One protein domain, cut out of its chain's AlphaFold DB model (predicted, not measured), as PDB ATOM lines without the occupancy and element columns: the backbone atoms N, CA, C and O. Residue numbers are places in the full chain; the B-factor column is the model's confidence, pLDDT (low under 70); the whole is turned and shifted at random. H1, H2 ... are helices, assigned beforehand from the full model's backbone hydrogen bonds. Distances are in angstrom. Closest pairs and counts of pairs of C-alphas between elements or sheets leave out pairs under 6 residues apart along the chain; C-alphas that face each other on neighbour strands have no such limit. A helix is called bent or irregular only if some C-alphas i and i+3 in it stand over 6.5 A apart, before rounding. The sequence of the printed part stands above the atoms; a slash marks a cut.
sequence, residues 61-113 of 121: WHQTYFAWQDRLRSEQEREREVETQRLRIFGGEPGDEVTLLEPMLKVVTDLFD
ATOM      1  N   TRP A  61     -59.600 -42.689  58.080       86.94
ATOM      2  CA  TRP A  61     -58.428 -41.942  58.548       86.94
ATOM      3  C   TRP A  61     -57.245 -42.089  57.592       86.94
ATOM      4  O   TRP A  61     -56.648 -41.088  57.207       86.94
ATOM      5  N   HIS A  62     -56.966 -43.316  57.138       86.38
ATOM      6  CA  HIS A  62     -55.919 -43.581  56.149       86.38
ATOM      7  C   HIS A  62     -56.188 -42.832  54.840       86.38
ATOM      8  O   HIS A  62     -55.301 -42.159  54.328       86.38
ATOM      9  N   GLN A  63     -57.422 -42.878  54.329       86.38
ATOM     10  CA  GLN A  63     -57.792 -42.162  53.100       86.38
ATOM     11  C   GLN A  63     -57.628 -40.644  53.240       86.38
ATOM     12  O   GLN A  63     -57.112 -39.988  52.339       86.38
ATOM     13  N   THR A  64     -58.023 -40.092  54.387       88.62
ATOM     14  CA  THR A  64     -57.910 -38.654  54.663       88.62
ATOM     15  C   THR A  64     -56.446 -38.232  54.775       88.62
ATOM     16  O   THR A  64     -56.055 -37.204  54.226       88.62
ATOM     17  N   TYR A  65     -55.619 -39.052  55.429       91.12
ATOM     18  CA  TYR A  65     -54.181 -38.829  55.528       91.12
ATOM     19  C   TYR A  65     -53.497 -38.863  54.157       91.12
ATOM     20  O   TYR A  65     -52.736 -37.953  53.832       91.12
ATOM     21  N   PHE A  66     -53.815 -39.852  53.315       93.31
ATOM     22  CA  PHE A  66     -53.291 -39.913  51.949       93.31
ATOM     23  C   PHE A  66     -53.716 -38.705  51.112       93.31
ATOM     24  O   PHE A  66     -52.875 -38.119  50.436       93.31
ATOM     25  N   ALA A  67     -54.980 -38.286  51.198       91.88
ATOM     26  CA  ALA A  67     -55.460 -37.094  50.501       91.88
ATOM     27  C   ALA A  67     -54.746 -35.810  50.969       91.88
ATOM     28  O   ALA A  67     -54.470 -34.923  50.162       91.88
ATOM     29  N   TRP A  68     -54.421 -35.707  52.263       93.50
ATOM     30  CA  TRP A  68     -53.630 -34.595  52.795       93.50
ATOM     31  C   TRP A  68     -52.188 -34.616  52.278       93.50
ATOM     32  O   TRP A  68     -51.695 -33.584  51.828       93.50
ATOM     33  N   GLN A  69     -51.533 -35.781  52.275       94.75
ATOM     34  CA  GLN A  69     -50.186 -35.906  51.716       94.75
ATOM     35  C   GLN A  69     -50.142 -35.552  50.228       94.75
ATOM     36  O   GLN A  69     -49.202 -34.905  49.773       94.75
ATOM     37  N   ASP A  70     -51.156 -35.960  49.469       94.38
ATOM     38  CA  ASP A  70     -51.226 -35.679  48.039       94.38
ATOM     39  C   ASP A  70     -51.409 -34.187  47.752       94.38
ATOM     40  O   ASP A  70     -50.735 -33.616  46.891       94.38
ATOM     41  N   ARG A  71     -52.242 -33.520  48.561       94.00
ATOM     42  CA  ARG A  71     -52.356 -32.062  48.541       94.00
ATOM     43  C   ARG A  71     -51.019 -31.393  48.848       94.00
ATOM     44  O   ARG A  71     -50.653 -30.470  48.133       94.00
ATOM     45  N   LEU A  72     -50.302 -31.855  49.872       95.19
ATOM     46  CA  LEU A  72     -49.019 -31.268  50.264       95.19
ATOM     47  C   LEU A  72     -47.985 -31.365  49.131       95.19
ATOM     48  O   LEU A  72     -47.296 -30.392  48.841       95.19
ATOM     49  N   ARG A  73     -47.924 -32.512  48.441       94.75
ATOM     50  CA  ARG A  73     -47.069 -32.681  47.254       94.75
ATOM     51  C   ARG A  73     -47.464 -31.734  46.124       94.75
ATOM     52  O   ARG A  73     -46.597 -31.094  45.541       94.75
ATOM     53  N   SER A  74     -48.763 -31.620  45.856       93.25
ATOM     54  CA  SER A  74     -49.285 -30.733  44.809       93.25
ATOM     55  C   SER A  74     -48.994 -29.257  45.106       93.25
ATOM     56  O   SER A  74     -48.694 -28.483  44.201       93.25
ATOM     57  N   GLU A  75     -49.074 -28.846  46.376       93.19
ATOM     58  CA  GLU A  75     -48.714 -27.487  46.796       93.19
ATOM     59  C   GLU A  75     -47.219 -27.224  46.618       93.19
ATOM     60  O   GLU A  75     -46.858 -26.199  46.046       93.19
ATOM     61  N   GLN A  76     -46.361 -28.172  47.002       92.25
ATOM     62  CA  GLN A  76     -44.917 -28.044  46.819       92.25
ATOM     63  C   GLN A  76     -44.514 -27.961  45.337       92.25
ATOM     64  O   GLN A  76     -43.637 -27.178  44.973       92.25
ATOM     65  N   GLU A  77     -45.144 -28.751  44.468       92.38
ATOM     66  CA  GLU A  77     -44.908 -28.685  43.022       92.38
ATOM     67  C   GLU A  77     -45.328 -27.325  42.457       92.38
ATOM     68  O   GLU A  77     -44.549 -26.670  41.766       92.38
ATOM     69  N   ARG A  78     -46.511 -26.838  42.841       91.44
ATOM     70  CA  ARG A  78     -46.987 -25.508  42.453       91.44
ATOM     71  C   ARG A  78     -46.056 -24.394  42.940       91.44
ATOM     72  O   ARG A  78     -45.846 -23.422  42.218       91.44
ATOM     73  N   GLU A  79     -45.526 -24.490  44.157       88.38
ATOM     74  CA  GLU A  79     -44.558 -23.517  44.678       88.38
ATOM     75  C   GLU A  79     -43.285 -23.492  43.832       88.38
ATOM     76  O   GLU A  79     -42.860 -22.409  43.425       88.38
ATOM     77  N   ARG A  80     -42.749 -24.663  43.464       87.31
ATOM     78  CA  ARG A  80     -41.604 -24.762  42.544       87.31
ATOM     79  C   ARG A  80     -41.913 -24.170  41.174       87.31
ATOM     80  O   ARG A  80     -41.093 -23.453  40.615       87.31
ATOM     81  N   GLU A  81     -43.094 -24.423  40.617       89.00
ATOM     82  CA  GLU A  81     -43.491 -23.814  39.343       89.00
ATOM     83  C   GLU A  81     -43.523 -22.283  39.436       89.00
ATOM     84  O   GLU A  81     -43.001 -21.593  38.558       89.00
ATOM     85  N   VAL A  82     -44.085 -21.735  40.515       88.31
ATOM     86  CA  VAL A  82     -44.115 -20.285  40.747       88.31
ATOM     87  C   VAL A  82     -42.703 -19.722  40.906       88.31
ATOM     88  O   VAL A  82     -42.402 -18.679  40.325       88.31
ATOM     89  N   GLU A  83     -41.830 -20.400  41.646       86.19
ATOM     90  CA  GLU A  83     -40.425 -20.024  41.805       86.19
ATOM     91  C   GLU A  83     -39.700 -20.014  40.454       86.19
ATOM     92  O   GLU A  83     -39.103 -19.008  40.078       86.19
ATOM     93  N   THR A  84     -39.849 -21.066  39.644       87.31
ATOM     94  CA  THR A  84     -39.230 -21.124  38.309       87.31
ATOM     95  C   THR A  84     -39.742 -20.020  37.379       87.31
ATOM     96  O   THR A  84     -38.970 -19.462  36.595       87.31
ATOM     97  N   GLN A  85     -41.026 -19.655  37.467       89.25
ATOM     98  CA  GLN A  85     -41.572 -18.520  36.723       89.25
ATOM     99  C   GLN A  85     -40.980 -17.193  37.201       89.25
ATOM    100  O   GLN A  85     -40.646 -16.349  36.370       89.25
ATOM    101  N   ARG A  86     -40.816 -17.006  38.515       86.44
ATOM    102  CA  ARG A  86     -40.166 -15.815  39.076       86.44
ATOM    103  C   ARG A  86     -38.716 -15.713  38.619       86.44
ATOM    104  O   ARG A  86     -38.355 -14.668  38.092       86.44
ATOM    105  N   LEU A  87     -37.940 -16.794  38.712       86.31
ATOM    106  CA  LEU A  87     -36.551 -16.844  38.239       86.31
ATOM    107  C   LEU A  87     -36.446 -16.535  36.741       86.31
ATOM    108  O   LEU A  87     -35.549 -15.819  36.310       86.31
ATOM    109  N   ARG A  88     -37.395 -17.009  35.924       87.56
ATOM    110  CA  ARG A  88     -37.435 -16.674  34.492       87.56
ATOM    111  C   ARG A  88     -37.678 -15.182  34.239       87.56
ATOM    112  O   ARG A  88     -37.120 -14.640  33.291       87.56
ATOM    113  N   ILE A  89     -38.555 -14.546  35.018       89.25
ATOM    114  CA  ILE A  89     -38.968 -13.146  34.808       89.25
ATOM    115  C   ILE A  89     -37.944 -12.171  35.391       89.25
ATOM    116  O   ILE A  89     -37.593 -11.189  34.742       89.25
ATOM    117  N   PHE A  90     -37.503 -12.422  36.621       87.19
ATOM    118  CA  PHE A  90     -36.665 -11.512  37.398       87.19
ATOM    119  C   PHE A  90     -35.176 -11.885  37.360       87.19
ATOM    120  O   PHE A  90     -34.343 -11.049  37.695       87.19
ATOM    121  N   GLY A  91     -34.831 -13.099  36.915       84.00
ATOM    122  CA  GLY A  91     -33.488 -13.664  37.068       84.00
ATOM    123  C   GLY A  91     -33.257 -14.241  38.471       84.00
ATOM    124  O   GLY A  91     -34.183 -14.311  39.277       84.00
ATOM    125  N   GLY A  92     -32.017 -14.652  38.751       82.62
ATOM    126  CA  GLY A  92     -31.583 -15.188  40.051       82.62
ATOM    127  C   GLY A  92     -31.136 -16.654  40.010       82.62
ATOM    128  O   GLY A  92     -31.326 -17.342  39.003       82.62
ATOM    129  N   GLU A  93     -30.536 -17.122  41.108       80.88
ATOM    130  CA  GLU A  93     -30.173 -18.527  41.333       80.88
ATOM    131  C   GLU A  93     -31.155 -19.166  42.335       80.88
ATOM    132  O   GLU A  93     -31.484 -18.538  43.346       80.88
ATOM    133  N   PRO A  94     -31.650 -20.394  42.089       78.25
ATOM    134  CA  PRO A  94     -32.478 -21.096  43.066       78.25
ATOM    135  C   PRO A  94     -31.719 -21.285  44.388       78.25
ATOM    136  O   PRO A  94     -30.624 -21.841  44.405       78.25
ATOM    137  N   GLY A  95     -32.322 -20.862  45.501       73.06
ATOM    138  CA  GLY A  95     -31.747 -20.998  46.845       73.06
ATOM    139  C   GLY A  95     -30.928 -19.806  47.358       73.06
ATOM    140  O   GLY A  95     -30.575 -19.808  48.538       73.06
ATOM    141  N   ASP A  96     -30.699 -18.772  46.539       75.31
ATOM    142  CA  ASP A  96     -29.964 -17.550  46.929       75.31
ATOM    143  C   ASP A  96     -30.596 -16.844  48.151       75.31
ATOM    144  O   ASP A  96     -29.933 -16.365  49.073       75.31
ATOM    145  N   GLU A  97     -31.925 -16.878  48.235       70.19
ATOM    146  CA  GLU A  97     -32.694 -16.296  49.337       70.19
ATOM    147  C   GLU A  97     -32.497 -17.006  50.685       70.19
ATOM    148  O   GLU A  97     -32.544 -16.357  51.730       70.19
ATOM    149  N   VAL A  98     -32.200 -18.308  50.684       70.19
ATOM    150  CA  VAL A  98     -31.890 -19.050  51.918       70.19
ATOM    151  C   VAL A  98     -30.471 -18.729  52.383       70.19
ATOM    152  O   VAL A  98     -30.238 -18.564  53.580       70.19
ATOM    153  N   THR A  99     -29.535 -18.574  51.442       77.56
ATOM    154  CA  THR A  99     -28.144 -18.214  51.744       77.56
ATOM    155  C   THR A  99     -27.977 -16.766  52.183       77.56
ATOM    156  O   THR A  99     -27.061 -16.478  52.947       77.56
ATOM    157  N   LEU A 100     -28.850 -15.856  51.742       77.38
ATOM    158  CA  LEU A 100     -28.790 -14.441  52.112       77.38
ATOM    159  C   LEU A 100     -29.505 -14.140  53.439       77.38
ATOM    160  O   LEU A 100     -29.088 -13.246  54.178       77.38
ATOM    161  N   LEU A 101     -30.553 -14.901  53.773       80.50
ATOM    162  CA  LEU A 101     -31.347 -14.689  54.984       80.50
ATOM    163  C   LEU A 101     -30.518 -14.840  56.269       80.50
ATOM    164  O   LEU A 101     -30.649 -14.016  57.173       80.50
ATOM    165  N   GLU A 102     -29.667 -15.865  56.356       85.12
ATOM    166  CA  GLU A 102     -28.841 -16.127  57.543       85.12
ATOM    167  C   GLU A 102     -27.820 -14.998  57.821       85.12
ATOM    168  O   GLU A 102     -27.842 -14.455  58.930       85.12
ATOM    169  N   PRO A 103     -26.993 -14.547  56.853       86.94
ATOM    170  CA  PRO A 103     -26.131 -13.378  57.025       86.94
ATOM    171  C   PRO A 103     -26.895 -12.100  57.390       86.94
ATOM    172  O   PRO A 103     -26.435 -11.336  58.235       86.94
ATOM    173  N   MET A 104     -28.063 -11.858  56.780       88.12
ATOM    174  CA  MET A 104     -28.876 -10.671  57.073       88.12
ATOM    175  C   MET A 104     -29.440 -10.692  58.494       88.12
ATOM    176  O   MET A 104     -29.383  -9.678  59.192       88.12
ATOM    177  N   LEU A 105     -29.964 -11.839  58.934       87.00
ATOM    178  CA  LEU A 105     -30.433 -12.022  60.306       87.00
ATOM    179  C   LEU A 105     -29.289 -11.824  61.293       87.00
ATOM    180  O   LEU A 105     -29.490 -11.144  62.293       87.00
ATOM    181  N   LYS A 106     -28.097 -12.340  60.976       88.00
ATOM    182  CA  LYS A 106     -26.912 -12.176  61.813       88.00
ATOM    183  C   LYS A 106     -26.545 -10.706  62.032       88.00
ATOM    184  O   LYS A 106     -26.330 -10.302  63.164       88.00
ATOM    185  N   VAL A 107     -26.534  -9.882  60.984       87.94
ATOM    186  CA  VAL A 107     -26.250  -8.438  61.126       87.94
ATOM    187  C   VAL A 107     -27.262  -7.755  62.046       87.94
ATOM    188  O   VAL A 107     -26.886  -6.933  62.877       87.94
ATOM    189  N   VAL A 108     -28.546  -8.094  61.913       86.69
ATOM    190  CA  VAL A 108     -29.595  -7.542  62.779       86.69
ATOM    191  C   VAL A 108     -29.409  -8.021  64.217       86.69
ATOM    192  O   VAL A 108     -29.496  -7.212  65.133       86.69
ATOM    193  N   THR A 109     -29.137  -9.308  64.438       86.06
ATOM    194  CA  THR A 109     -28.924  -9.831  65.792       86.06
ATOM    195  C   THR A 109     -27.678  -9.255  66.442       86.06
ATOM    196  O   THR A 109     -27.733  -8.954  67.625       86.06
ATOM    197  N   ASP A 110     -26.602  -9.064  65.680       84.88
ATOM    198  CA  ASP A 110     -25.350  -8.482  66.168       84.88
ATOM    199  C   ASP A 110     -25.547  -6.994  66.518       84.88
ATOM    200  O   ASP A 110     -25.027  -6.521  67.519       84.88
ATOM    201  N   LEU A 111     -26.358  -6.253  65.751       82.88
ATOM    202  CA  LEU A 111     -26.679  -4.848  66.042       82.88
ATOM    203  C   LEU A 111     -27.568  -4.674  67.286       82.88
ATOM    204  O   LEU A 111     -27.531  -3.636  67.940       82.88
ATOM    205  N   PHE A 112     -28.401  -5.670  67.589       77.44
ATOM    206  CA  PHE A 112     -29.287  -5.682  68.755       77.44
ATOM    207  C   PHE A 112     -28.819  -6.683  69.822       77.44
ATOM    208  O   PHE A 112     -29.637  -7.193  70.590       77.44
ATOM    209  N   ASP A 113     -27.514  -6.968  69.881       75.69
ATOM    210  CA  ASP A 113     -26.931  -7.927  70.827       75.69
ATOM    211  C   ASP A 113     -26.881  -7.405  72.273       75.69
ATOM    212  O   ASP A 113     -26.651  -8.174  73.207       75.69
TER     213      ASP A 113
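This is residues 61 to 113 of the 121 residues of an uncharacterized protein of Pyrenochaeta sp. DS3sAY3a (UniProt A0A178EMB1). Two helices make an open V with unequal arms: the long H1 is one arm, the shorter H2 is the other, and the link of residues 91 to 95 forms the corner. The arms spread away from each other with nothing packed between them, and residues 61 to 79 of H1 and 96 to 111 of H2 stand free. The printed part has 53 residues with two named helices, H1 then H2, and no named strand; its class is all helix. It is extended, with a radius of gyration of the C-alphas of 17.4 A, and flat, spanning 50 by 33 by 11 A.

H1 is residues 61 to 90, 43.0 A from first to last C-alpha, beginning at C-alpha 61 (-58.428, -41.942, 58.548) and ending at C-alpha 90 (-36.665, -11.512, 37.398). Along it z falls, while x and y rise. H2 is residues 96 to 111, 23.2 A long, from C-alpha 96 (-29.964, -17.550, 46.929) to C-alpha 111 (-26.679, -4.848, 66.042), and along it z rises.

H1 and H2 are apart, with no C-alpha of the one within 8 A of the other. A tight link of 5 residues joins them. Every O i to N i+4 pair in H1 is within hydrogen-bond range, and 10 of 12 in H2. H2 is neither bent nor irregular, but only just: C-alphas 99 and 102 are 6.2 A apart.

The two C-alphas farthest apart, those of Gln 63 and Leu 111, are 50.3 A apart. The printed part has no cut and no long link. The mean pLDDT of the printed part is 86.3, and no printed residue is under 70.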